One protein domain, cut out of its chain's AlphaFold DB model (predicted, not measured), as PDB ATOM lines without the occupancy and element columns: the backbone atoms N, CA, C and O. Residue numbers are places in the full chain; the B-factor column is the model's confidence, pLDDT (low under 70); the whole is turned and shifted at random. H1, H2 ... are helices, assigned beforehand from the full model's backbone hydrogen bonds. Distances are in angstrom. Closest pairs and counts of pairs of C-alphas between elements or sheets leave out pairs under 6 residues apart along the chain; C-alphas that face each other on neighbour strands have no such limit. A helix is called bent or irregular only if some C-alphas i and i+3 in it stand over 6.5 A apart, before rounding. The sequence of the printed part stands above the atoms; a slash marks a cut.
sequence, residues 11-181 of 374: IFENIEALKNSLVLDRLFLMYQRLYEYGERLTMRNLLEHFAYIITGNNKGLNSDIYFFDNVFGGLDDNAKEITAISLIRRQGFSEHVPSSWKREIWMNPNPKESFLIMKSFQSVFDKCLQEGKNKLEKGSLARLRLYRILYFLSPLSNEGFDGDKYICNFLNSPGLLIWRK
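What this domain is: This is residues 11 to 181 of the 374 residues of an uncharacterized protein of Crenarchaeota archaeon (UniProt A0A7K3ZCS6). Two groups of crossed helices sit side by side, H1, H3, H5 and H6 in one, the hairpin of H8 and H9 with H7 and H10 in the other. Short H4 lies between H3 and H9, H2 crosses the last residues of H9, and H11 lies farthest from the middle. The printed part has 171 residues with eleven named helices, H1 to H11 in order, and no named strand: all helix. It is compact and rounded, with a radius of gyration of the C-alphas of 15.6 A and spans of 45 by 43 by 29 A.

How they stand to each other: H1, residues 11 to 18, touches residues 53 to 55 alone of H3, residues 43 to 55, at a steep tilt of 55 degrees, opposite ways; the closest C-alphas, of Asn 14 and Ile 54, are 5.6 A apart. H2, residues 21 to 36, touches H9, residues 137 to 153, about perpendicular at 75 degrees, with residues 22 to 27 alone against 151 to 153 alone; the closest C-alphas are Val 23 and Phe 152, 5.1 A. H3 touches H4, residues 67 to 70, with residues 52 to 54 alone, closest at C-alphas 53 and 70, 4.8 A. H3 touches H6, residues 83 to 90, with residues 45 to 49 alone, about perpendicular at 78 degrees, closest at C-alphas 49 and 84, 6.2 A. H5, residues 78 to 81, and H6 only just touch, with 3 pairs of C-alphas within 8 A, and only at the corner. H7, residues 99 to 107, is near H9. H8, residues 119 to 132, is irregular, with C-alphas 120 and 123 7.5 A apart; it forms a helical hairpin with H9 at a shallow tilt of 29 degrees, closest at C-alphas 132 and 139, 4.1 A. H9 is the hub, touching H2, H4, H8 and, only just, with 3 pairs, H10, residues 163 to 170. H10 and H11, residues 176 to 181, are a hairpin that only just touches, with 3 pairs, closest at C-alphas 168 and 176, 6.6 A. Every O i to N i+4 pair is within hydrogen-bond range in H1, H2, H3, H6, H7, H9, H10 and H11, and 8 of 10 in H8; H4 and H5 are too short for such a pair.

Where its parts are: H1 begins at C-alpha 11, (294.037, 363.335, 395.254). H2 is 21.9 A long, H3 18.1 A, H8 20.0 A and H9 23.9 A. H11 ends at C-alpha 181, (275.767, 348.756, 371.130).

The domain as a whole: The farthest C-alphas, Arg 44 and Pro 109, are 45.7 A apart. The printed part has no cut. The links H3 to H4 and H7 to H8 are long. Residues 57 to 64 and 158 to 160 are under pLDDT 70.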
ATOM      1  N   ILE A  11     293.341 364.318 396.117       82.31
ATOM      2  CA  ILE A  11     294.037 363.335 395.254       82.31
ATOM      3  C   ILE A  11     293.508 361.919 395.510       82.31
ATOM      4  O   ILE A  11     293.226 361.179 394.568       82.31
ATOM      5  N   PHE A  12     293.326 361.550 396.781       82.94
ATOM      6  CA  PHE A  12     292.768 360.247 397.143       82.94
ATOM      7  C   PHE A  12     291.324 360.093 396.656       82.94
ATOM      8  O   PHE A  12     290.986 359.051 396.105       82.94
ATOM      9  N   GLU A  13     290.498 361.136 396.771       83.75
ATOM     10  CA  GLU A  13     289.126 361.127 396.248       83.75
ATOM     11  C   GLU A  13     289.093 360.972 394.723       83.75
ATOM     12  O   GLU A  13     288.273 360.220 394.197       83.75
ATOM     13  N   ASN A  14     290.015 361.624 394.008       87.81
ATOM     14  CA  ASN A  14     290.151 361.496 392.558       87.81
ATOM     15  C   ASN A  14     290.555 360.074 392.155       87.81
ATOM     16  O   ASN A  14     289.990 359.519 391.215       87.81
ATOM     17  N   ILE A  15     291.497 359.463 392.877       88.69
ATOM     18  CA  ILE A  15     291.907 358.073 392.644       88.69
ATOM     19  C   ILE A  15     290.738 357.117 392.902       88.69
ATOM     20  O   ILE A  15     290.475 356.246 392.075       88.69
ATOM     21  N   GLU A  16     290.018 357.277 394.014       87.88
ATOM     22  CA  GLU A  16     288.859 356.434 394.328       87.88
ATOM     23  C   GLU A  16     287.729 356.608 393.306       87.88
ATOM     24  O   GLU A  16     287.129 355.622 392.875       87.88
ATOM     25  N   ALA A  17     287.487 357.831 392.829       87.12
ATOM     26  CA  ALA A  17     286.535 358.070 391.749       87.12
ATOM     27  C   ALA A  17     286.957 357.372 390.446       87.12
ATOM     28  O   ALA A  17     286.121 356.755 389.791       87.12
ATOM     29  N   LEU A  18     288.243 357.407 390.085       89.94
ATOM     30  CA  LEU A  18     288.766 356.741 388.884       89.94
ATOM     31  C   LEU A  18     288.763 355.210 388.974       89.94
ATOM     32  O   LEU A  18     288.819 354.551 387.942       89.94
ATOM     33  N   LYS A  19     288.671 354.625 390.171       90.56
ATOM     34  CA  LYS A  19     288.449 353.178 390.337       90.56
ATOM     35  C   LYS A  19     286.998 352.770 390.080       90.56
ATOM     36  O   LYS A  19     286.714 351.582 389.935       90.56
ATOM     37  N   ASN A  20     286.068 353.724 390.041       91.94
ATOM     38  CA  ASN A  20     284.662 353.440 389.807       91.94
ATOM     39  C   ASN A  20     284.409 353.079 388.333       91.94
ATOM     40  O   ASN A  20     284.762 353.836 387.427       91.94
ATOM     41  N   SER A  21     283.746 351.945 388.091       92.69
ATOM     42  CA  SER A  21     283.460 351.452 386.737       92.69
ATOM     43  C   SER A  21     282.637 352.432 385.901       92.69
ATOM     44  O   SER A  21     282.942 352.617 384.727       92.69
ATOM     45  N   LEU A  22     281.666 353.131 386.501       92.62
ATOM     46  CA  LEU A  22     280.867 354.146 385.811       92.62
ATOM     47  C   LEU A  22     281.748 355.299 385.318       92.62
ATOM     48  O   LEU A  22     281.623 355.726 384.173       92.62
ATOM     49  N   VAL A  23     282.652 355.796 386.165       94.06
ATOM     50  CA  VAL A  23     283.562 356.894 385.802       94.06
ATOM     51  C   VAL A  23     284.482 356.467 384.659       94.06
ATOM     52  O   VAL A  23     284.647 357.218 383.693       94.06
ATOM     53  N   LEU A  24     285.029 355.251 384.726       94.12
ATOM     54  CA  LEU A  24     285.863 354.685 383.664       94.12
ATOM     55  C   LEU A  24     285.089 354.519 382.355       94.12
ATOM     56  O   LEU A  24     285.585 354.921 381.303       94.12
ATOM     57  N   ASP A  25     283.855 354.019 382.411       93.94
ATOM     58  CA  ASP A  25     282.975 353.902 381.246       93.94
ATOM     59  C   ASP A  25     282.708 355.261 380.588       93.94
ATOM     60  O   ASP A  25     282.687 355.378 379.361       93.94
ATOM     61  N   ARG A  26     282.510 356.312 381.389       94.94
ATOM     62  CA  ARG A  26     282.269 357.681 380.911       94.94
ATOM     63  C   ARG A  26     283.519 358.295 380.285       94.94
ATOM     64  O   ARG A  26     283.436 358.888 379.210       94.94
ATOM     65  N   LEU A  27     284.685 358.102 380.902       95.62
ATOM     66  CA  LEU A  27     285.964 358.501 380.312       95.62
ATOM     67  C   LEU A  27     286.215 357.773 378.990       95.62
ATOM     68  O   LEU A  27     286.581 358.411 378.003       95.62
ATOM     69  N   PHE A  28     285.955 356.466 378.946       94.50
ATOM     70  CA  PHE A  28     286.080 355.670 377.730       94.50
ATOM     71  C   PHE A  28     285.198 356.224 376.608       94.50
ATOM     72  O   PHE A  28     285.701 356.473 375.518       94.50
ATOM     73  N   LEU A  29     283.916 356.507 376.871       95.50
ATOM     74  CA  LEU A  29     283.017 357.111 375.877       95.50
ATOM     75  C   LEU A  29     283.552 358.443 375.328       95.50
ATOM     76  O   LEU A  29     283.458 358.704 374.127       95.50
ATOM     77  N   MET A  30     284.120 359.279 376.196       95.56
ATOM     78  CA  MET A  30     284.684 360.570 375.808       95.56
ATOM     79  C   MET A  30     285.905 360.408 374.886       95.56
ATOM     80  O   MET A  30     285.955 361.035 373.824       95.56
ATOM     81  N   TYR A  31     286.863 359.550 375.250       95.62
ATOM     82  CA  TYR A  31     288.037 359.275 374.414       95.62
ATOM     83  C   TYR A  31     287.686 358.523 373.132       95.62
ATOM     84  O   TYR A  31     288.255 358.814 372.080       95.62
ATOM     85  N   GLN A  32     286.717 357.612 373.186       92.75
ATOM     86  CA  GLN A  32     286.233 356.905 372.008       92.75
ATOM     87  C   GLN A  32     285.640 357.885 371.001       92.75
ATOM     88  O   GLN A  32     285.960 357.817 369.816       92.75
ATOM     89  N   ARG A  33     284.831 358.847 371.461       93.56
ATOM     90  CA  ARG A  33     284.311 359.893 370.577       93.56
ATOM     91  C   ARG A  33     285.451 360.673 369.920       93.56
ATOM     92  O   ARG A  33     285.409 360.867 368.712       93.56
ATOM     93  N   LEU A  34     286.461 361.102 370.682       93.50
ATOM     94  CA  LEU A  34     287.632 361.792 370.125       93.50
ATOM     95  C   LEU A  34     288.282 360.962 369.010       93.50
ATOM     96  O   LEU A  34     288.446 361.443 367.888       93.50
ATOM     97  N   TYR A  35     288.564 359.694 369.296       92.25
ATOM     98  CA  TYR A  35     289.206 358.782 368.360       92.25
ATOM     99  C   TYR A  35     288.403 358.572 367.068       92.25
ATOM    100  O   TYR A  35     288.961 358.661 365.968       92.25
ATOM    101  N   GLU A  36     287.094 358.343 367.178       90.25
ATOM    102  CA  GLU A  36     286.203 358.154 366.025       90.25
ATOM    103  C   GLU A  36     286.069 359.422 365.172       90.25
ATOM    104  O   GLU A  36     285.920 359.340 363.954       90.25
ATOM    105  N   TYR A  37     286.191 360.598 365.787       90.62
ATOM    106  CA  TYR A  37     286.225 361.890 365.095       90.62
ATOM    107  C   TYR A  37     287.601 362.223 364.488       90.62
ATOM    108  O   TYR A  37     287.770 363.279 363.882       90.62
ATOM    109  N   GLY A  38     288.572 361.309 364.582       89.00
ATOM    110  CA  GLY A  38     289.901 361.448 363.984       89.00
ATOM    111  C   GLY A  38     290.949 362.072 364.907       89.00
ATOM    112  O   GLY A  38     292.099 362.224 364.494       89.00
ATOM    113  N   GLU A  39     290.594 362.378 366.154       91.25
ATOM    114  CA  GLU A  39     291.512 362.921 367.152       91.25
ATOM    115  C   GLU A  39     292.339 361.794 367.768       91.25
ATOM    116  O   GLU A  39     291.861 361.012 368.592       91.25
ATOM    117  N   ARG A  40     293.605 361.687 367.363       89.50
ATOM    118  CA  ARG A  40     294.495 360.633 367.856       89.50
ATOM    119  C   ARG A  40     295.314 361.126 369.039       89.50
ATOM    120  O   ARG A  40     296.163 362.002 368.900       89.50
ATOM    121  N   LEU A  41     295.097 360.503 370.191       92.88
ATOM    122  CA  LEU A  41     295.943 360.666 371.366       92.88
ATOM    123  C   LEU A  41     296.956 359.524 371.425       92.88
ATOM    124  O   LEU A  41     296.598 358.354 371.326       92.88
ATOM    125  N   THR A  42     298.232 359.869 371.579       94.81
ATOM    126  CA  THR A  42     299.270 358.873 371.861       94.81
ATOM    127  C   THR A  42     299.151 358.393 373.309       94.81
ATOM    128  O   THR A  42     298.570 359.080 374.153       94.81
ATOM    129  N   MET A  43     299.778 357.258 373.636       93.75
ATOM    130  CA  MET A  43     299.882 356.803 375.028       93.75
ATOM    131  C   MET A  43     300.509 357.861 375.942       93.75
ATOM    132  O   MET A  43     300.064 358.028 377.070       93.75
ATOM    133  N   ARG A  44     301.489 358.629 375.446       95.25
ATOM    134  CA  ARG A  44     302.094 359.734 376.200       95.25
ATOM    135  C   ARG A  44     301.075 360.828 376.521       95.25
ATOM    136  O   ARG A  44     301.014 361.260 377.665       95.25
ATOM    137  N   ASN A  45     300.259 361.224 375.544       95.38
ATOM    138  CA  ASN A  45     299.235 362.254 375.739       95.38
ATOM    139  C   ASN A  45     298.155 361.789 376.731       95.38
ATOM    140  O   ASN A  45     297.678 362.582 377.538       95.38
ATOM    141  N   LEU A  46     297.774 360.507 376.682       94.81
ATOM    142  CA  LEU A  46     296.829 359.925 377.639       94.81
ATOM    143  C   LEU A  46     297.421 359.876 379.050       94.81
ATOM    144  O   LEU A  46     296.750 360.272 379.997       94.81
ATOM    145  N   LEU A  47     298.674 359.435 379.200       94.56
ATOM    146  CA  LEU A  47     299.357 359.390 380.497       94.56
ATOM    147  C   LEU A  47     299.505 360.782 381.116       94.56
ATOM    148  O   LEU A  47     299.241 360.946 382.304       94.56
ATOM    149  N   GLU A  48     299.873 361.783 380.315       94.12
ATOM    150  CA  GLU A  48     299.926 363.183 380.745       94.12
ATOM    151  C   GLU A  48     298.556 363.664 381.236       94.12
ATOM    152  O   GLU A  48     298.443 364.240 382.319       94.12
ATOM    153  N   HIS A  49     297.491 363.367 380.486       94.31
ATOM    154  CA  HIS A  49     296.142 363.754 380.884       94.31
ATOM    155  C   HIS A  49     295.677 363.031 382.149       94.31
ATOM    156  O   HIS A  49     295.138 363.681 383.038       94.31
ATOM    157  N   PHE A  50     295.928 361.729 382.293       92.62
ATOM    158  CA  PHE A  50     295.587 360.990 383.514       92.62
ATOM    159  C   PHE A  50     296.361 361.484 384.736       92.62
ATOM    160  O   PHE A  50     295.768 361.635 385.805       92.62
ATOM    161  N   ALA A  51     297.649 361.802 384.580       90.88
ATOM    162  CA  ALA A  51     298.432 362.422 385.644       90.88
ATOM    163  C   ALA A  51     297.794 363.750 386.081       90.88
ATOM    164  O   ALA A  51     297.602 363.974 387.279       90.88
ATOM    165  N   TYR A  52     297.375 364.582 385.123       90.88
ATOM    166  CA  TYR A  52     296.679 365.837 385.406       90.88
ATOM    167  C   TYR A  52     295.294 365.636 386.033       90.88
ATOM    168  O   TYR A  52     294.923 366.364 386.948       90.88
ATOM    169  N   ILE A  53     294.521 364.634 385.604       91.62
ATOM    170  CA  ILE A  53     293.209 364.322 386.195       91.62
ATOM    171  C   ILE A  53     293.348 364.051 387.698       91.62
ATOM    172  O   ILE A  53     292.551 364.562 388.488       91.62
ATOM    173  N   ILE A  54     294.371 363.284 388.085       88.50
ATOM    174  CA  ILE A  54     294.626 362.897 389.476       88.50
ATOM    175  C   ILE A  54     295.161 364.076 390.291       88.50
ATOM    176  O   ILE A  54     294.664 364.339 391.388       88.50
ATOM    177  N   THR A  55     296.179 364.758 389.764       84.12
ATOM    178  CA  THR A  55     296.995 365.709 390.535       84.12
ATOM    179  C   THR A  55     296.560 367.167 390.383       84.12
ATOM    180  O   THR A  55     296.769 367.957 391.297       84.12
ATOM    181  N   GLY A  56     295.899 367.532 389.282       80.31
ATOM    182  CA  GLY A  56     295.635 368.926 388.921       80.31
ATOM    183  C   GLY A  56     296.921 369.718 388.656       80.31
ATOM    184  O   GLY A  56     298.002 369.152 388.485       80.31
ATOM    185  N   ASN A  57     296.825 371.050 388.628       68.00
ATOM    186  CA  ASN A  57     298.008 371.911 388.617       68.00
ATOM    187  C   ASN A  57     298.421 372.233 390.063       68.00
ATOM    188  O   ASN A  57     297.798 373.060 390.724       68.00
ATOM    189  N   ASN A  58     299.491 371.600 390.546       58.81
ATOM    190  CA  ASN A  58     300.022 371.721 391.914       58.81
ATOM    191  C   ASN A  58     300.595 373.116 392.280       58.81
ATOM    192  O   ASN A  58     301.370 373.235 393.226       58.81
ATOM    193  N   LYS A  59     300.277 374.181 391.531       52.50
ATOM    194  CA  LYS A  59     300.930 375.499 391.644       52.50
ATOM    195  C   LYS A  59     300.213 376.534 392.524       52.50
ATOM    196  O   LYS A  59     300.707 377.654 392.618       52.50
ATOM    197  N   GLY A  60     299.113 376.214 393.211       45.78
ATOM    198  CA  GLY A  60     298.479 377.198 394.098       45.78
ATOM    199  C   GLY A  60     297.415 376.655 395.050       45.78
ATOM    200  O   GLY A  60     296.538 375.898 394.657       45.78
ATOM    201  N   LEU A  61     297.525 377.094 396.305       46.53
ATOM    202  CA  LEU A  61     296.637 376.877 397.449       46.53
ATOM    203  C   LEU A  61     295.120 376.842 397.134       46.53
ATOM    204  O   LEU A  61     294.589 377.708 396.443       46.53
ATOM    205  N   ASN A  62     294.415 375.922 397.806       46.38
ATOM    206  CA  ASN A  62     292.978 375.962 398.138       46.38
ATOM    207  C   ASN A  62     291.918 375.809 397.027       46.38
ATOM    208  O   ASN A  62     290.739 376.048 397.297       46.38
ATOM    209  N   SER A  63     292.247 375.378 395.809       53.31
ATOM    210  CA  SER A  63     291.200 375.067 394.822       53.31
ATOM    211  C   SER A  63     290.669 373.642 394.989       53.31
ATOM    212  O   SER A  63     291.458 372.712 395.044       53.31
ATOM    213  N   ASP A  64     289.348 373.469 395.003       65.62
ATOM    214  CA  ASP A  64     288.624 372.195 394.884       65.62
ATOM    215  C   ASP A  64     289.153 371.343 393.689       65.62
ATOM    216  O   ASP A  64     288.648 371.465 392.568       65.62
ATOM    217  N   ILE A  65     290.194 370.515 393.897       73.56
ATOM    218  CA  ILE A  65     290.841 369.687 392.854       73.56
ATOM    219  C   ILE A  65     290.009 368.425 392.620       73.56
ATOM    220  O   ILE A  65     290.301 367.371 393.182       73.56
ATOM    221  N   TYR A  66     288.971 368.513 391.796       86.06
ATOM    222  CA  TYR A  66     288.139 367.356 391.470       86.06
ATOM    223  C   TYR A  66     288.419 366.817 390.071       86.06
ATOM    224  O   TYR A  66     288.495 367.572 389.099       86.06
ATOM    225  N   PHE A  67     288.503 365.490 389.956       89.50
ATOM    226  CA  PHE A  67     288.831 364.807 388.705       89.50
ATOM    227  C   PHE A  67     287.898 365.246 387.566       89.50
ATOM    228  O   PHE A  67     288.369 365.521 386.467       89.50
ATOM    229  N   PHE A  68     286.590 365.386 387.829       89.69
ATOM    230  CA  PHE A  68     285.593 365.739 386.815       89.69
ATOM    231  C   PHE A  68     285.792 367.144 386.241       89.69
ATOM    232  O   PHE A  68     285.326 367.407 385.136       89.69
ATOM    233  N   ASP A  69     286.496 368.034 386.945       89.19
ATOM    234  CA  ASP A  69     286.921 369.326 386.412       89.19
ATOM    235  C   ASP A  69     288.285 369.241 385.735       89.19
ATOM    236  O   ASP A  69     288.462 369.799 384.648       89.19
ATOM    237  N   ASN A  70     289.228 368.512 386.336       89.94
ATOM    238  CA  ASN A  70     290.574 368.331 385.793       89.94
ATOM    239  C   ASN A  70     290.564 367.622 384.436       89.94
ATOM    240  O   ASN A  70     291.381 367.944 383.575       89.94
ATOM    241  N   VAL A  71     289.592 366.737 384.188       92.25
ATOM    242  CA  VAL A  71     289.349 366.144 382.864       92.25
ATOM    243  C   VAL A  71     289.275 367.220 381.771       92.25
ATOM    244  O   VAL A  71     289.773 367.004 380.669       92.25
ATOM    245  N   PHE A  72     288.738 368.401 382.083       91.00
ATOM    246  CA  PHE A  72     288.598 369.527 381.154       91.00
ATOM    247  C   PHE A  72     289.614 370.653 381.404       91.00
ATOM    248  O   PHE A  72     289.424 371.768 380.908       91.00
ATOM    249  N   GLY A  73     290.666 370.411 382.187       86.12
ATOM    250  CA  GLY A  73     291.674 371.414 382.542       86.12
ATOM    251  C   GLY A  73     291.330 372.303 383.731       86.12
ATOM    252  O   GLY A  73     292.122 373.175 384.064       86.12
ATOM    253  N   GLY A  74     290.188 372.100 384.392       80.88
ATOM    254  CA  GLY A  74     289.784 372.916 385.539       80.88
ATOM    255  C   GLY A  74     289.746 374.418 385.224       80.88
ATOM    256  O   GLY A  74     289.409 374.813 384.105       80.88
ATOM    257  N   LEU A  75     290.090 375.238 386.221       71.69
ATOM    258  CA  LEU A  75     290.253 376.695 386.092       71.69
ATOM    259  C   LEU A  75     291.667 377.101 385.643       71.69
ATOM    260  O   LEU A  75     291.969 378.287 385.581       71.69
ATOM    261  N   ASP A  76     292.535 376.131 385.354       75.38
ATOM    262  CA  ASP A  76     293.904 376.402 384.945       75.38
ATOM    263  C   ASP A  76     293.970 376.686 383.441       75.38
ATOM    264  O   ASP A  76     293.586 375.868 382.592       75.38
ATOM    265  N   ASP A  77     294.468 377.869 383.103       73.44
ATOM    266  CA  ASP A  77     294.708 378.253 381.719       73.44
ATOM    267  C   ASP A  77     295.913 377.520 381.120       73.44
ATOM    268  O   ASP A  77     295.889 377.228 379.922       73.44
ATOM    269  N   ASN A  78     296.903 377.131 381.933       80.50
ATOM    270  CA  ASN A  78     298.079 376.388 381.464       80.50
ATOM    271  C   ASN A  78     297.726 374.952 381.066       80.50
ATOM    272  O   ASN A  78     298.366 374.367 380.199       80.50
ATOM    273  N   ALA A  79     296.634 374.400 381.605       84.00
ATOM    274  CA  ALA A  79     296.124 373.091 381.210       84.00
ATOM    275  C   ALA A  79     295.749 373.008 379.716       84.00
ATOM    276  O   ALA A  79     295.578 371.909 379.191       84.00
ATOM    277  N   LYS A  80     295.635 374.142 379.003       82.19
ATOM    278  CA  LYS A  80     295.470 374.175 377.538       82.19
ATOM    279  C   LYS A  80     296.669 373.585 376.792       82.19
ATOM    280  O   LYS A  80     296.487 373.147 375.661       82.19
ATOM    281  N   GLU A  81     297.853 373.571 377.403       87.50
ATOM    282  CA  GLU A  81     299.066 372.992 376.814       87.50
ATOM    283  C   GLU A  81     299.001 371.459 376.762       87.50
ATOM    284  O   GLU A  81     299.588 370.842 375.873       87.50
ATOM    285  N   ILE A  82     298.220 370.835 377.655       92.25
ATOM    286  CA  ILE A  82     297.988 369.391 377.628       92.25
ATOM    287  C   ILE A  82     297.138 369.057 376.405       92.25
ATOM    288  O   ILE A  82     295.980 369.475 376.276       92.25
ATOM    289  N   THR A  83     297.700 368.233 375.520       94.00
ATOM    290  CA  THR A  83     297.098 367.943 374.210       94.00
ATOM    291  C   THR A  83     295.668 367.416 374.353       94.00
ATOM    292  O   THR A  83     294.761 367.928 373.703       94.00
ATOM    293  N   ALA A  84     295.428 366.448 375.241       94.31
ATOM    294  CA  ALA A  84     294.094 365.876 375.434       94.31
ATOM    295  C   ALA A  84     293.056 366.911 375.888       94.31
ATOM    296  O   ALA A  84     291.938 366.921 375.377       94.31
ATOM    297  N   ILE A  85     293.439 367.827 376.779       93.62
ATOM    298  CA  ILE A  85     292.561 368.884 377.293       93.62
ATOM    299  C   ILE A  85     292.219 369.877 376.184       93.62
ATOM    300  O   ILE A  85     291.058 370.267 376.049       93.62
ATOM    301  N   SER A  86     293.197 370.247 375.353       92.69
ATOM    302  CA  SER A  86     292.963 371.117 374.195       92.69
ATOM    303  C   SER A  86     291.932 370.516 373.225       92.69
ATOM    304  O   SER A  86     290.996 371.204 372.806       92.69
ATOM    305  N   LEU A  87     292.032 369.210 372.943       92.62
ATOM    306  CA  LEU A  87     291.108 368.491 372.063       92.62
ATOM    307  C   LEU A  87     289.717 368.380 372.694       92.62
ATOM    308  O   LEU A  87     288.720 368.694 372.048       92.62
ATOM    309  N   ILE A  88     289.645 368.017 373.974       92.31
ATOM    310  CA  ILE A  88     288.407 367.952 374.763       92.31
ATOM    311  C   ILE A  88     287.664 369.293 374.764       92.31
ATOM    312  O   ILE A  88     286.447 369.325 374.576       92.31
ATOM    313  N   ARG A  89     288.384 370.407 374.940       89.62
ATOM    314  CA  ARG A  89     287.797 371.754 374.910       89.62
ATOM    315  C   ARG A  89     287.293 372.114 373.515       89.62
ATOM    316  O   ARG A  89     286.183 372.624 373.400       89.62
ATOM    317  N   ARG A  90     288.044 371.786 372.456       88.62
ATOM    318  CA  ARG A  90     287.611 372.003 371.062       88.62
ATOM    319  C   ARG A  90     286.313 371.266 370.729       88.62
ATOM    320  O   ARG A  90     285.520 371.748 369.931       88.62
ATOM    321  N   GLN A  91     286.095 370.113 371.352       86.81
ATOM    322  CA  GLN A  91     284.914 369.286 371.133       86.81
ATOM    323  C   GLN A  91     283.612 369.825 371.753       86.81
ATOM    324  O   GLN A  91     282.549 369.259 371.467       86.81
ATOM    325  N   GLY A  92     283.672 370.865 372.594       85.88
ATOM    326  CA  GLY A  92     282.489 371.500 373.188       85.88
ATOM    327  C   GLY A  92     281.680 370.575 374.105       85.88
ATOM    328  O   GLY A  92     280.450 370.649 374.174       85.88
ATOM    329  N   PHE A  93     282.350 369.639 374.783       89.25
ATOM    330  CA  PHE A  93     281.692 368.770 375.758       89.25
ATOM    331  C   PHE A  93     281.039 369.590 376.874       89.25
ATOM    332  O   PHE A  93     281.556 370.634 377.265       89.25
ATOM    333  N   SER A  94     279.924 369.099 377.424       84.56
ATOM    334  CA  SER A  94     279.106 369.740 378.477       84.56
ATOM    335  C   SER A  94     278.307 370.995 378.081       84.56
ATOM    336  O   SER A  94     277.482 371.458 378.868       84.56
ATOM    337  N   GLU A  95     278.459 371.512 376.858       83.94
ATOM    338  CA  GLU A  95     277.716 372.696 376.388       83.94
ATOM    339  C   GLU A  95     276.220 372.412 376.167       83.94
ATOM    340  O   GLU A  95     275.348 373.257 376.401       83.94
ATOM    341  N   HIS A  96     275.905 371.184 375.755       84.19
ATOM    342  CA  HIS A  96     274.573 370.785 375.324       84.19
ATOM    343  C   HIS A  96     273.937 369.861 376.366       84.19
ATOM    344  O   HIS A  96     274.027 368.645 376.286       84.19
ATOM    345  N   VAL A  97     273.257 370.436 377.359       86.50
ATOM    346  CA  VAL A  97     272.425 369.668 378.306       86.50
ATOM    347  C   VAL A  97     270.956 369.734 377.878       86.50
ATOM    348  O   VAL A  97     270.481 370.841 377.588       86.50
ATOM    349  N   PRO A  98     270.214 368.603 377.841       86.12
ATOM    350  CA  PRO A  98     268.808 368.613 377.446       86.12
ATOM    351  C   PRO A  98     267.968 369.586 378.286       86.12
ATOM    352  O   PRO A  98     268.157 369.721 379.495       86.12
ATOM    353  N   SER A  99     266.995 370.245 377.656       86.44
ATOM    354  CA  SER A  99     266.128 371.221 378.328       86.44
ATOM    355  C   SER A  99     265.303 370.611 379.465       86.44
ATOM    356  O   SER A  99     265.109 371.278 380.477       86.44
ATOM    357  N   SER A 100     264.868 369.352 379.336       86.88
ATOM    358  CA  SER A 100     264.182 368.614 380.405       86.88
ATOM    359  C   SER A 100     265.050 368.495 381.657       86.88
ATOM    360  O   SER A 100     264.590 368.809 382.746       86.88
ATOM    361  N   TRP A 101     266.330 368.159 381.488       88.94
ATOM    362  CA  TRP A 101     267.294 368.073 382.584       88.94
ATOM    363  C   TRP A 101     267.586 369.441 383.200       88.94
ATOM    364  O   TRP A 101     267.622 369.572 384.416       88.94
ATOM    365  N   LYS A 102     267.737 370.497 382.387       88.31
ATOM    366  CA  LYS A 102     267.895 371.864 382.917       88.31
ATOM    367  C   LYS A 102     266.683 372.290 383.753       88.31
ATOM    368  O   LYS A 102     266.865 372.919 384.788       88.31
ATOM    369  N   ARG A 103     265.465 371.964 383.307       87.31
ATOM    370  CA  ARG A 103     264.239 372.249 384.068       87.31
ATOM    371  C   ARG A 103     264.227 371.484 385.383       87.31
ATOM    372  O   ARG A 103     263.998 372.104 386.408       87.31
ATOM    373  N   GLU A 104     264.548 370.198 385.354       87.19
ATOM    374  CA  GLU A 104     264.588 369.376 386.563       87.19
ATOM    375  C   GLU A 104     265.596 369.902 387.585       87.19
ATOM    376  O   GLU A 104     265.271 370.089 388.748       87.19
ATOM    377  N   ILE A 105     266.808 370.236 387.148       88.44
ATOM    378  CA  ILE A 105     267.868 370.697 388.047       88.44
ATOM    379  C   ILE A 105     267.539 372.063 388.669       88.44
ATOM    380  O   ILE A 105     267.801 372.281 389.851       88.44
ATOM    381  N   TRP A 106     267.025 373.005 387.872       88.88
ATOM    382  CA  TRP A 106     266.934 374.414 388.282       88.88
ATOM    383  C   TRP A 106     265.539 374.862 388.713       88.88
ATOM    384  O   TRP A 106     265.434 375.855 389.431       88.88
ATOM    385  N   MET A 107     264.485 374.174 388.264       86.44
ATOM    386  CA  MET A 107     263.090 374.550 388.527       86.44
ATOM    387  C   MET A 107     262.412 373.622 389.541       86.44
ATOM    388  O   MET A 107     261.408 374.027 390.120       86.44
ATOM    389  N   ASN A 108     262.928 372.408 389.777       84.75
ATOM    390  CA  ASN A 108     262.418 371.555 390.848       84.75
ATOM    391  C   ASN A 108     262.835 372.146 392.216       84.75
ATOM    392  O   ASN A 108     264.003 372.514 392.376       84.75
ATOM    393  N   PRO A 109     261.927 372.261 393.207       79.31
ATOM    394  CA  PRO A 109     262.292 372.635 394.575       79.31
ATOM    395  C   PRO A 109     263.291 371.669 395.239       79.31
ATOM    396  O   PRO A 109     264.168 372.134 395.971       79.31
ATOM    397  N   ASN A 110     263.218 370.367 394.935       81.69
ATOM    398  CA  ASN A 110     264.040 369.308 395.533       81.69
ATOM    399  C   ASN A 110     264.821 368.500 394.476       81.69
ATOM    400  O   ASN A 110     264.654 367.286 394.367       81.69
ATOM    401  N   PRO A 111     265.747 369.115 393.717       80.56
ATOM    402  CA  PRO A 111     266.454 368.420 392.639       80.56
ATOM    403  C   PRO A 111     267.360 367.291 393.152       80.56
ATOM    404  O   PRO A 111     267.715 366.394 392.401       80.56
ATOM    405  N   LYS A 112     267.747 367.317 394.435       77.81
ATOM    406  CA  LYS A 112     268.621 366.304 395.047       77.81
ATOM    407  C   LYS A 112     267.962 364.931 395.145       77.81
ATOM    408  O   LYS A 112     268.656 363.929 395.051       77.81
ATOM    409  N   GLU A 113     266.645 364.891 395.326       78.25
ATOM    410  CA  GLU A 113     265.886 363.637 395.391       78.25
ATOM    411  C   GLU A 113     265.821 362.969 394.014       78.25
ATOM    412  O   GLU A 113     265.776 361.746 393.913       78.25
ATOM    413  N   SER A 114     265.910 363.775 392.954       78.94
ATOM    414  CA  SER A 114     265.882 363.309 391.575       78.94
ATOM    415  C   SER A 114     267.210 362.730 391.096       78.94
ATOM    416  O   SER A 114     267.198 362.072 390.066       78.94
ATOM    417  N   PHE A 115     268.358 362.948 391.755       82.31
ATOM    418  CA  PHE A 115     269.665 362.496 391.245       82.31
ATOM    419  C   PHE A 115     270.452 361.680 392.271       82.31
ATOM    420  O   PHE A 115     270.914 362.203 393.282       82.31
ATOM    421  N   LEU A 116     270.704 360.408 391.949       83.56
ATOM    422  CA  LEU A 116     271.636 359.578 392.706       83.56
ATOM    423  C   LEU A 116     273.079 359.900 392.302       83.56
ATOM    424  O   LEU A 116     273.421 359.845 391.116       83.56
ATOM    425  N   ILE A 117     273.918 360.226 393.286       85.12
ATOM    426  CA  ILE A 117     275.335 360.570 393.106       85.12
ATOM    427  C   ILE A 117     276.163 359.831 394.159       85.12
ATOM    428  O   ILE A 117     275.686 359.498 395.244       85.12
ATOM    429  N   MET A 118     277.421 359.548 393.827       81.50
ATOM    430  CA  MET A 118     278.392 358.987 394.761       81.50
ATOM    431  C   MET A 118     278.493 359.834 396.044       81.50
ATOM    432  O   MET A 118     278.763 361.033 395.986       81.50
ATOM    433  N   LYS A 119     278.306 359.193 397.208       82.31
ATOM    434  CA  LYS A 119     278.172 359.864 398.518       82.31
ATOM    435  C   LYS A 119     279.326 360.813 398.857       82.31
ATOM    436  O   LYS A 119     279.081 361.861 399.446       82.31
ATOM    437  N   SER A 120     280.555 360.470 398.467       82.38
ATOM    438  CA  SER A 120     281.754 361.292 398.691       82.38
ATOM    439  C   SER A 120     281.671 362.677 398.045       82.38
ATOM    440  O   SER A 120     282.267 363.618 398.552       82.38
ATOM    441  N   PHE A 121     280.886 362.836 396.977       85.62
ATOM    442  CA  PHE A 121     280.762 364.092 396.233       85.62
ATOM    443  C   PHE A 121     279.442 364.835 396.493       85.62
ATOM    444  O   PHE A 121     279.170 365.846 395.843       85.62
ATOM    445  N   GLN A 122     278.617 364.379 397.446       86.81
ATOM    446  CA  GLN A 122     277.310 364.991 397.719       86.81
ATOM    447  C   GLN A 122     277.433 366.441 398.213       86.81
ATOM    448  O   GLN A 122     276.678 367.308 397.779       86.81
ATOM    449  N   SER A 123     278.411 366.730 399.076       87.56
ATOM    450  CA  SER A 123     278.676 368.090 399.572       87.56
ATOM    451  C   SER A 123     279.034 369.056 398.436       87.56
ATOM    452  O   SER A 123     278.554 370.189 398.391       87.56
ATOM    453  N   VAL A 124     279.832 368.585 397.475       87.56
ATOM    454  CA  VAL A 124     280.252 369.349 396.296       87.56
ATOM    455  C   VAL A 124     279.074 369.598 395.364       87.56
ATOM    456  O   VAL A 124     278.894 370.713 394.874       87.56
ATOM    457  N   PHE A 125     278.249 368.575 395.141       89.50
ATOM    458  CA  PHE A 125     277.029 368.691 394.351       89.50
ATOM    459  C   PHE A 125     276.074 369.737 394.938       89.50
ATOM    460  O   PHE A 125     275.592 370.618 394.223       89.50
ATOM    461  N   ASP A 126     275.870 369.696 396.254       89.19
ATOM    462  CA  ASP A 126     275.006 370.625 396.978       89.19
ATOM    463  C   ASP A 126     275.506 372.072 396.887       89.19
ATOM    464  O   ASP A 126     274.717 372.987 396.622       89.19
ATOM    465  N   LYS A 127     276.820 372.275 397.030       89.06
ATOM    466  CA  LYS A 127     277.476 373.575 396.837       89.06
ATOM    467  C   LYS A 127     277.262 374.096 395.412       89.06
ATOM    468  O   LYS A 127     276.847 375.240 395.234       89.06
ATOM    469  N   CYS A 128     277.444 373.248 394.397       89.25
ATOM    470  CA  CYS A 128     277.238 373.624 392.992       89.25
ATOM    471  C   CYS A 128     275.776 373.990 392.687       89.25
ATOM    472  O   CYS A 128     275.521 374.914 391.915       89.25
ATOM    473  N   LEU A 129     274.811 373.297 393.296       89.44
ATOM    474  CA  LEU A 129     273.384 373.620 393.188       89.44
ATOM    475  C   LEU A 129     273.057 374.996 393.777       89.44
ATOM    476  O   LEU A 129     272.284 375.748 393.184       89.44
ATOM    477  N   GLN A 130     273.634 375.330 394.934       88.56
ATOM    478  CA  GLN A 130     273.440 376.634 395.571       88.56
ATOM    479  C   GLN A 130     274.087 377.756 394.753       88.56
ATOM    480  O   GLN A 130     273.429 378.743 394.425       88.56
ATOM    481  N   GLU A 131     275.349 377.585 394.363       88.88
ATOM    482  CA  GLU A 131     276.098 378.580 393.590       88.88
ATOM    483  C   GLU A 131     275.536 378.762 392.173       88.88
ATOM    484  O   GLU A 131     275.503 379.882 391.659       88.88
ATOM    485  N   GLY A 132     275.034 377.689 391.554       86.12
ATOM    486  CA  GLY A 132     274.487 377.683 390.196       86.12
ATOM    487  C   GLY A 132     273.226 378.534 390.011       86.12
ATOM    488  O   GLY A 132     272.944 378.951 388.883       86.12
ATOM    489  N   LYS A 133     272.510 378.850 391.102       85.00
ATOM    490  CA  LYS A 133     271.357 379.770 391.107       85.00
ATOM    491  C   LYS A 133     271.761 381.233 390.898       85.00
ATOM    492  O   LYS A 133     270.926 382.049 390.506       85.00
ATOM    493  N   ASN A 134     273.031 381.577 391.115       81.75
ATOM    494  CA  ASN A 134     273.527 382.933 390.901       81.75
ATOM    495  C   ASN A 134     273.646 383.253 389.399       81.75
ATOM    496  O   ASN A 134     274.080 382.430 388.592       81.75
ATOM    497  N   LYS A 135     273.301 384.487 389.011       74.38
ATOM    498  CA  LYS A 135     273.388 384.953 387.609       74.38
ATOM    499  C   LYS A 135     274.793 385.397 387.178       74.38
ATOM    500  O   LYS A 135     275.005 385.652 385.999       74.38
ATOM    501  N   LEU A 136     275.732 385.498 388.118       79.38
ATOM    502  CA  LEU A 136     277.118 385.905 387.870       79.38
ATOM    503  C   LEU A 136     277.946 384.770 387.242       79.38
ATOM    504  O   LEU A 136     277.519 383.613 387.231       79.38
ATOM    505  N   GLU A 137     279.163 385.080 386.787       75.62
ATOM    506  CA  GLU A 137     280.104 384.105 386.205       75.62
ATOM    507  C   GLU A 137     280.340 382.880 387.099       75.62
ATOM    508  O   GLU A 137     280.339 381.750 386.611       75.62
ATOM    509  N   LYS A 138     280.431 383.087 388.421       77.81
ATOM    510  CA  LYS A 138     280.527 381.999 389.407       77.81
ATOM    511  C   LYS A 138     279.380 380.992 389.277       77.81
ATOM    512  O   LYS A 138     279.606 379.790 389.362       77.81
ATOM    513  N   GLY A 139     278.166 381.468 389.006       83.94
ATOM    514  CA  GLY A 139     277.016 380.599 388.787       83.94
ATOM    515  C   GLY A 139     277.107 379.829 387.473       83.94
ATOM    516  O   GLY A 139     276.775 378.651 387.440       83.94
ATOM    517  N   SER A 140     277.604 380.433 386.391       84.69
ATOM    518  CA  SER A 140     277.825 379.714 385.125       84.69
ATOM    519  C   SER A 140     278.854 378.584 385.272       84.69
ATOM    520  O   SER A 140     278.612 377.477 384.788       84.69
ATOM    521  N   LEU A 141     279.956 378.823 385.990       84.56
ATOM    522  CA  LEU A 141     280.965 377.798 386.288       84.56
ATOM    523  C   LEU A 141     280.404 376.680 387.177       84.56
ATOM    524  O   LEU A 141     280.601 375.505 386.872       84.56
ATOM    525  N   ALA A 142     279.636 377.028 388.214       88.12
ATOM    526  CA  ALA A 142     278.972 376.049 389.074       88.12
ATOM    527  C   ALA A 142     277.975 375.169 388.298       88.12
ATOM    528  O   ALA A 142     277.917 373.959 388.516       88.12
ATOM    529  N   ARG A 143     277.239 375.739 387.331       89.94
ATOM    530  CA  ARG A 143     276.340 374.982 386.438       89.94
ATOM    531  C   ARG A 143     277.101 373.974 385.578       89.94
ATOM    532  O   ARG A 143     276.687 372.821 385.493       89.94
ATOM    533  N   LEU A 144     278.214 374.388 384.970       88.75
ATOM    534  CA  LEU A 144     279.062 373.494 384.173       88.75
ATOM    535  C   LEU A 144     279.650 372.365 385.026       88.75
ATOM    536  O   LEU A 144     279.583 371.200 384.631       88.75
ATOM    537  N   ARG A 145     280.164 372.695 386.214       90.00
ATOM    538  CA  ARG A 145     280.670 371.724 387.190       90.00
ATOM    539  C   ARG A 145     279.596 370.703 387.567       90.00
ATOM    540  O   ARG A 145     279.850 369.503 387.528       90.00
ATOM    541  N   LEU A 146     278.373 371.161 387.830       91.75
ATOM    542  CA  LEU A 146     277.238 370.290 388.133       91.75
ATOM    543  C   LEU A 146     276.941 369.304 386.995       91.75
ATOM    544  O   LEU A 146     276.699 368.125 387.242       91.75
ATOM    545  N   TYR A 147     276.985 369.757 385.741       92.69
ATOM    546  CA  TYR A 147     276.767 368.883 384.588       92.69
ATOM    547  C   TYR A 147     277.852 367.813 384.453       92.69
ATOM    548  O   TYR A 147     277.556 366.667 384.121       92.69
ATOM    549  N   ARG A 148     279.104 368.152 384.765       93.00
ATOM    550  CA  ARG A 148     280.209 367.182 384.797       93.00
ATOM    551  C   ARG A 148     280.036 366.163 385.922       93.00
ATOM    552  O   ARG A 148     280.237 364.976 385.682       93.00
ATOM    553  N   ILE A 149     279.607 366.606 387.108       92.62
ATOM    554  CA  ILE A 149     279.272 365.715 388.230       92.62
ATOM    555  C   ILE A 149     278.188 364.728 387.801       92.62
ATOM    556  O   ILE A 149     278.384 363.527 387.931       92.62
ATOM    557  N   LEU A 150     277.078 365.208 387.233       92.50
ATOM    558  CA  LEU A 150     276.000 364.328 386.774       92.50
ATOM    559  C   LEU A 150     276.487 363.335 385.714       92.50
ATOM    560  O   LEU A 150     276.176 362.153 385.798       92.50
ATOM    561  N   TYR A 151     277.290 363.789 384.753       94.25
ATOM    562  CA  TYR A 151     277.827 362.923 383.708       94.25
ATOM    563  C   TYR A 151     278.698 361.781 384.255       94.25
ATOM    564  O   TYR A 151     278.495 360.625 383.877       94.25
ATOM    565  N   PHE A 152     279.661 362.092 385.130       94.31
ATOM    566  CA  PHE A 152     280.620 361.103 385.630       94.31
ATOM    567  C   PHE A 152     280.112 360.288 386.820       94.31
ATOM    568  O   PHE A 152     280.463 359.117 386.944       94.31
ATOM    569  N   LEU A 153     279.337 360.903 387.713       92.12
ATOM    570  CA  LEU A 153     279.052 360.366 389.048       92.12
ATOM    571  C   LEU A 153     277.601 359.923 389.242       92.12
ATOM    572  O   LEU A 153     277.293 359.361 390.293       92.12
ATOM    573  N   SER A 154     276.721 360.153 388.264       90.25
ATOM    574  CA  SER A 154     275.345 359.659 388.304       90.25
ATOM    575  C   SER A 154     275.143 358.503 387.320       90.25
ATOM    576  O   SER A 154     275.575 358.592 386.165       90.25
ATOM    577  N   PRO A 155     274.449 357.420 387.720       85.88
ATOM    578  CA  PRO A 155     274.061 356.364 386.788       85.88
ATOM    579  C   PRO A 155     273.055 356.862 385.736       85.88
ATOM    580  O   PRO A 155     272.927 356.238 384.686       85.88
ATOM    581  N   LEU A 156     272.387 358.004 385.982       83.44
ATOM    582  CA  LEU A 156     271.377 358.616 385.106       83.44
ATOM    583  C   LEU A 156     270.186 357.684 384.804       83.44
ATOM    584  O   LEU A 156     269.506 357.848 383.794       83.44
ATOM    585  N   SER A 157     269.921 356.722 385.690       72.12
ATOM    586  CA  SER A 157     268.863 355.712 385.577       72.12
ATOM    587  C   SER A 157     267.540 356.152 386.220       72.12
ATOM    588  O   SER A 157     266.787 355.319 386.716       72.12
ATOM    589  N   ASN A 158     267.283 357.457 386.281       66.69
ATOM    590  CA  ASN A 158     266.130 358.002 386.992       66.69
ATOM    591  C   ASN A 158     264.838 357.764 386.207       66.69
ATOM    592  O   ASN A 158     264.781 358.013 384.999       66.69
ATOM    593  N   GLU A 159     263.782 357.348 386.903       62.62
ATOM    594  CA  GLU A 159     262.455 357.207 386.308       62.62
ATOM    595  C   GLU A 159     261.996 358.547 385.704       62.62
ATOM    596  O   GLU A 159     262.093 359.603 386.326       62.62
ATOM    597  N   GLY A 160     261.545 358.516 384.449       66.25
ATOM    598  CA  GLY A 160     261.062 359.703 383.731       66.25
ATOM    599  C   GLY A 160     262.121 360.504 382.961       66.25
ATOM    600  O   GLY A 160     261.744 361.376 382.173       66.25
ATOM    601  N   PHE A 161     263.417 360.191 383.093       75.75
ATOM    602  CA  PHE A 161     264.481 360.853 382.330       75.75
ATOM    603  C   PHE A 161     265.244 359.891 381.422       75.75
ATOM    604  O   PHE A 161     265.630 358.792 381.798       75.75
ATOM    605  N   ASP A 162     265.516 360.356 380.204       84.50
ATOM    606  CA  ASP A 162     266.361 359.641 379.252       84.50
ATOM    607  C   ASP A 162     267.841 359.961 379.538       84.50
ATOM    608  O   ASP A 162     268.360 361.010 379.129       84.50
ATOM    609  N   GLY A 163     268.493 359.086 380.311       88.69
ATOM    610  CA  GLY A 163     269.920 359.170 380.637       88.69
ATOM    611  C   GLY A 163     270.826 358.995 379.416       88.69
ATOM    612  O   GLY A 163     271.807 359.728 379.275       88.69
ATOM    613  N   ASP A 164     270.451 358.115 378.482       90.62
ATOM    614  CA  ASP A 164     271.153 357.913 377.206       90.62
ATOM    615  C   ASP A 164     271.207 359.229 376.417       90.62
ATOM    616  O   ASP A 164     272.270 359.652 375.948       90.62
ATOM    617  N   LYS A 165     270.085 359.953 376.356       89.81
ATOM    618  CA  LYS A 165     270.019 361.283 375.738       89.81
ATOM    619  C   LYS A 165     270.886 362.317 376.453       89.81
ATOM    620  O   LYS A 165     271.464 363.174 375.784       89.81
ATOM    621  N   TYR A 166     270.996 362.264 377.780       92.62
ATOM    622  CA  TYR A 166     271.903 363.151 378.515       92.62
ATOM    623  C   TYR A 166     273.360 362.903 378.118       92.62
ATOM    624  O   TYR A 166     274.057 363.852 377.768       92.62
ATOM    625  N   ILE A 167     273.798 361.642 378.108       94.38
ATOM    626  CA  ILE A 167     275.167 361.237 377.743       94.38
ATOM    627  C   ILE A 167     275.491 361.671 376.313       94.38
ATOM    628  O   ILE A 167     276.510 362.322 376.077       94.38
ATOM    629  N   CYS A 168     274.609 361.346 375.366       93.19
ATOM    630  CA  CYS A 168     274.762 361.701 373.961       93.19
ATOM    631  C   CYS A 168     274.847 363.217 373.751       93.19
ATOM    632  O   CYS A 168     275.686 363.687 372.982       93.19
ATOM    633  N   ASN A 169     274.013 363.997 374.444       91.94
ATOM    634  CA  ASN A 169     274.031 365.452 374.333       91.94
ATOM    635  C   ASN A 169     275.265 366.060 375.016       91.94
ATOM    636  O   ASN A 169     275.917 366.916 374.421       91.94
ATOM    637  N   PHE A 170     275.640 365.574 376.203       94.12
ATOM    638  CA  PHE A 170     276.848 366.004 376.912       94.12
ATOM    639  C   PHE A 170     278.097 365.809 376.047       94.12
ATOM    640  O   PHE A 170     278.954 366.691 375.980       94.12
ATOM    641  N   LEU A 171     278.169 364.669 375.355       94.38
ATOM    642  CA  LEU A 171     279.244 364.344 374.427       94.38
ATOM    643  C   LEU A 171     279.042 364.925 373.022       94.38
ATOM    644  O   LEU A 171     279.899 364.720 372.175       94.38
ATOM    645  N   ASN A 172     277.948 365.637 372.745       91.19
ATOM    646  CA  ASN A 172     277.606 366.158 371.417       91.19
ATOM    647  C   ASN A 172     277.663 365.090 370.293       91.19
ATOM    648  O   ASN A 172     278.076 365.368 369.162       91.19
ATOM    649  N   SER A 173     277.257 363.859 370.610       92.94
ATOM    650  CA  SER A 173     277.327 362.684 369.736       92.94
ATOM    651  C   SER A 173     276.071 361.810 369.911       92.94
ATOM    652  O   SER A 173     276.048 360.909 370.752       92.94
ATOM    653  N   PRO A 174     274.977 362.096 369.174       92.25
ATOM    654  CA  PRO A 174     273.707 361.368 369.294       92.25
ATOM    655  C   PRO A 174     273.779 359.878 368.924       92.25
ATOM    656  O   PRO A 174     272.963 359.090 369.399       92.25
ATOM    657  N   GLY A 175     274.723 359.487 368.075       92.44
ATOM    658  CA  GLY A 175     274.937 358.131 367.587       92.44
ATOM    659  C   GLY A 175     275.913 357.307 368.423       92.44
ATOM    660  O   GLY A 175     276.010 356.106 368.185       92.44
ATOM    661  N   LEU A 176     276.609 357.886 369.412       93.94
ATOM    662  CA  LEU A 176     277.676 357.189 370.149       93.94
ATOM    663  C   LEU A 176     277.192 355.917 370.845       93.94
ATOM    664  O   LEU A 176     277.843 354.880 370.774       93.94
ATOM    665  N   LEU A 177     276.039 355.982 371.512       92.75
ATOM    666  CA  LEU A 177     275.496 354.821 372.220       92.75
ATOM    667  C   LEU A 177     274.945 353.760 371.262       92.75
ATOM    668  O   LEU A 177     274.981 352.576 371.585       92.75
ATOM    669  N   ILE A 178     274.482 354.161 370.071       91.88
ATOM    670  CA  ILE A 178     274.128 353.220 368.998       91.88
ATOM    671  C   ILE A 178     275.397 352.512 368.524       91.88
ATOM    672  O   ILE A 178     275.439 351.288 368.481       91.88
ATOM    673  N   TRP A 179     276.451 353.280 368.249       91.81
ATOM    674  CA  TRP A 179     277.752 352.765 367.841       91.81
ATOM    675  C   TRP A 179     278.360 351.811 368.877       91.81
ATOM    676  O   TRP A 179     278.854 350.753 368.501       91.81
ATOM    677  N   ARG A 180     278.257 352.117 370.178       91.31
ATOM    678  CA  ARG A 180     278.728 351.221 371.249       91.31
ATOM    679  C   ARG A 180     277.953 349.903 371.263       91.31
ATOM    680  O   ARG A 180     278.564 348.843 371.258       91.31
ATOM    681  N   LYS A 181     276.617 349.960 371.190       89.81
ATOM    682  CA  LYS A 181     275.767 348.756 371.130       89.81
ATOM    683  C   LYS A 181     276.108 347.865 369.931       89.81
ATOM    684  O   LYS A 181     276.031 346.644 370.050       89.81
TER     685      LYS A 181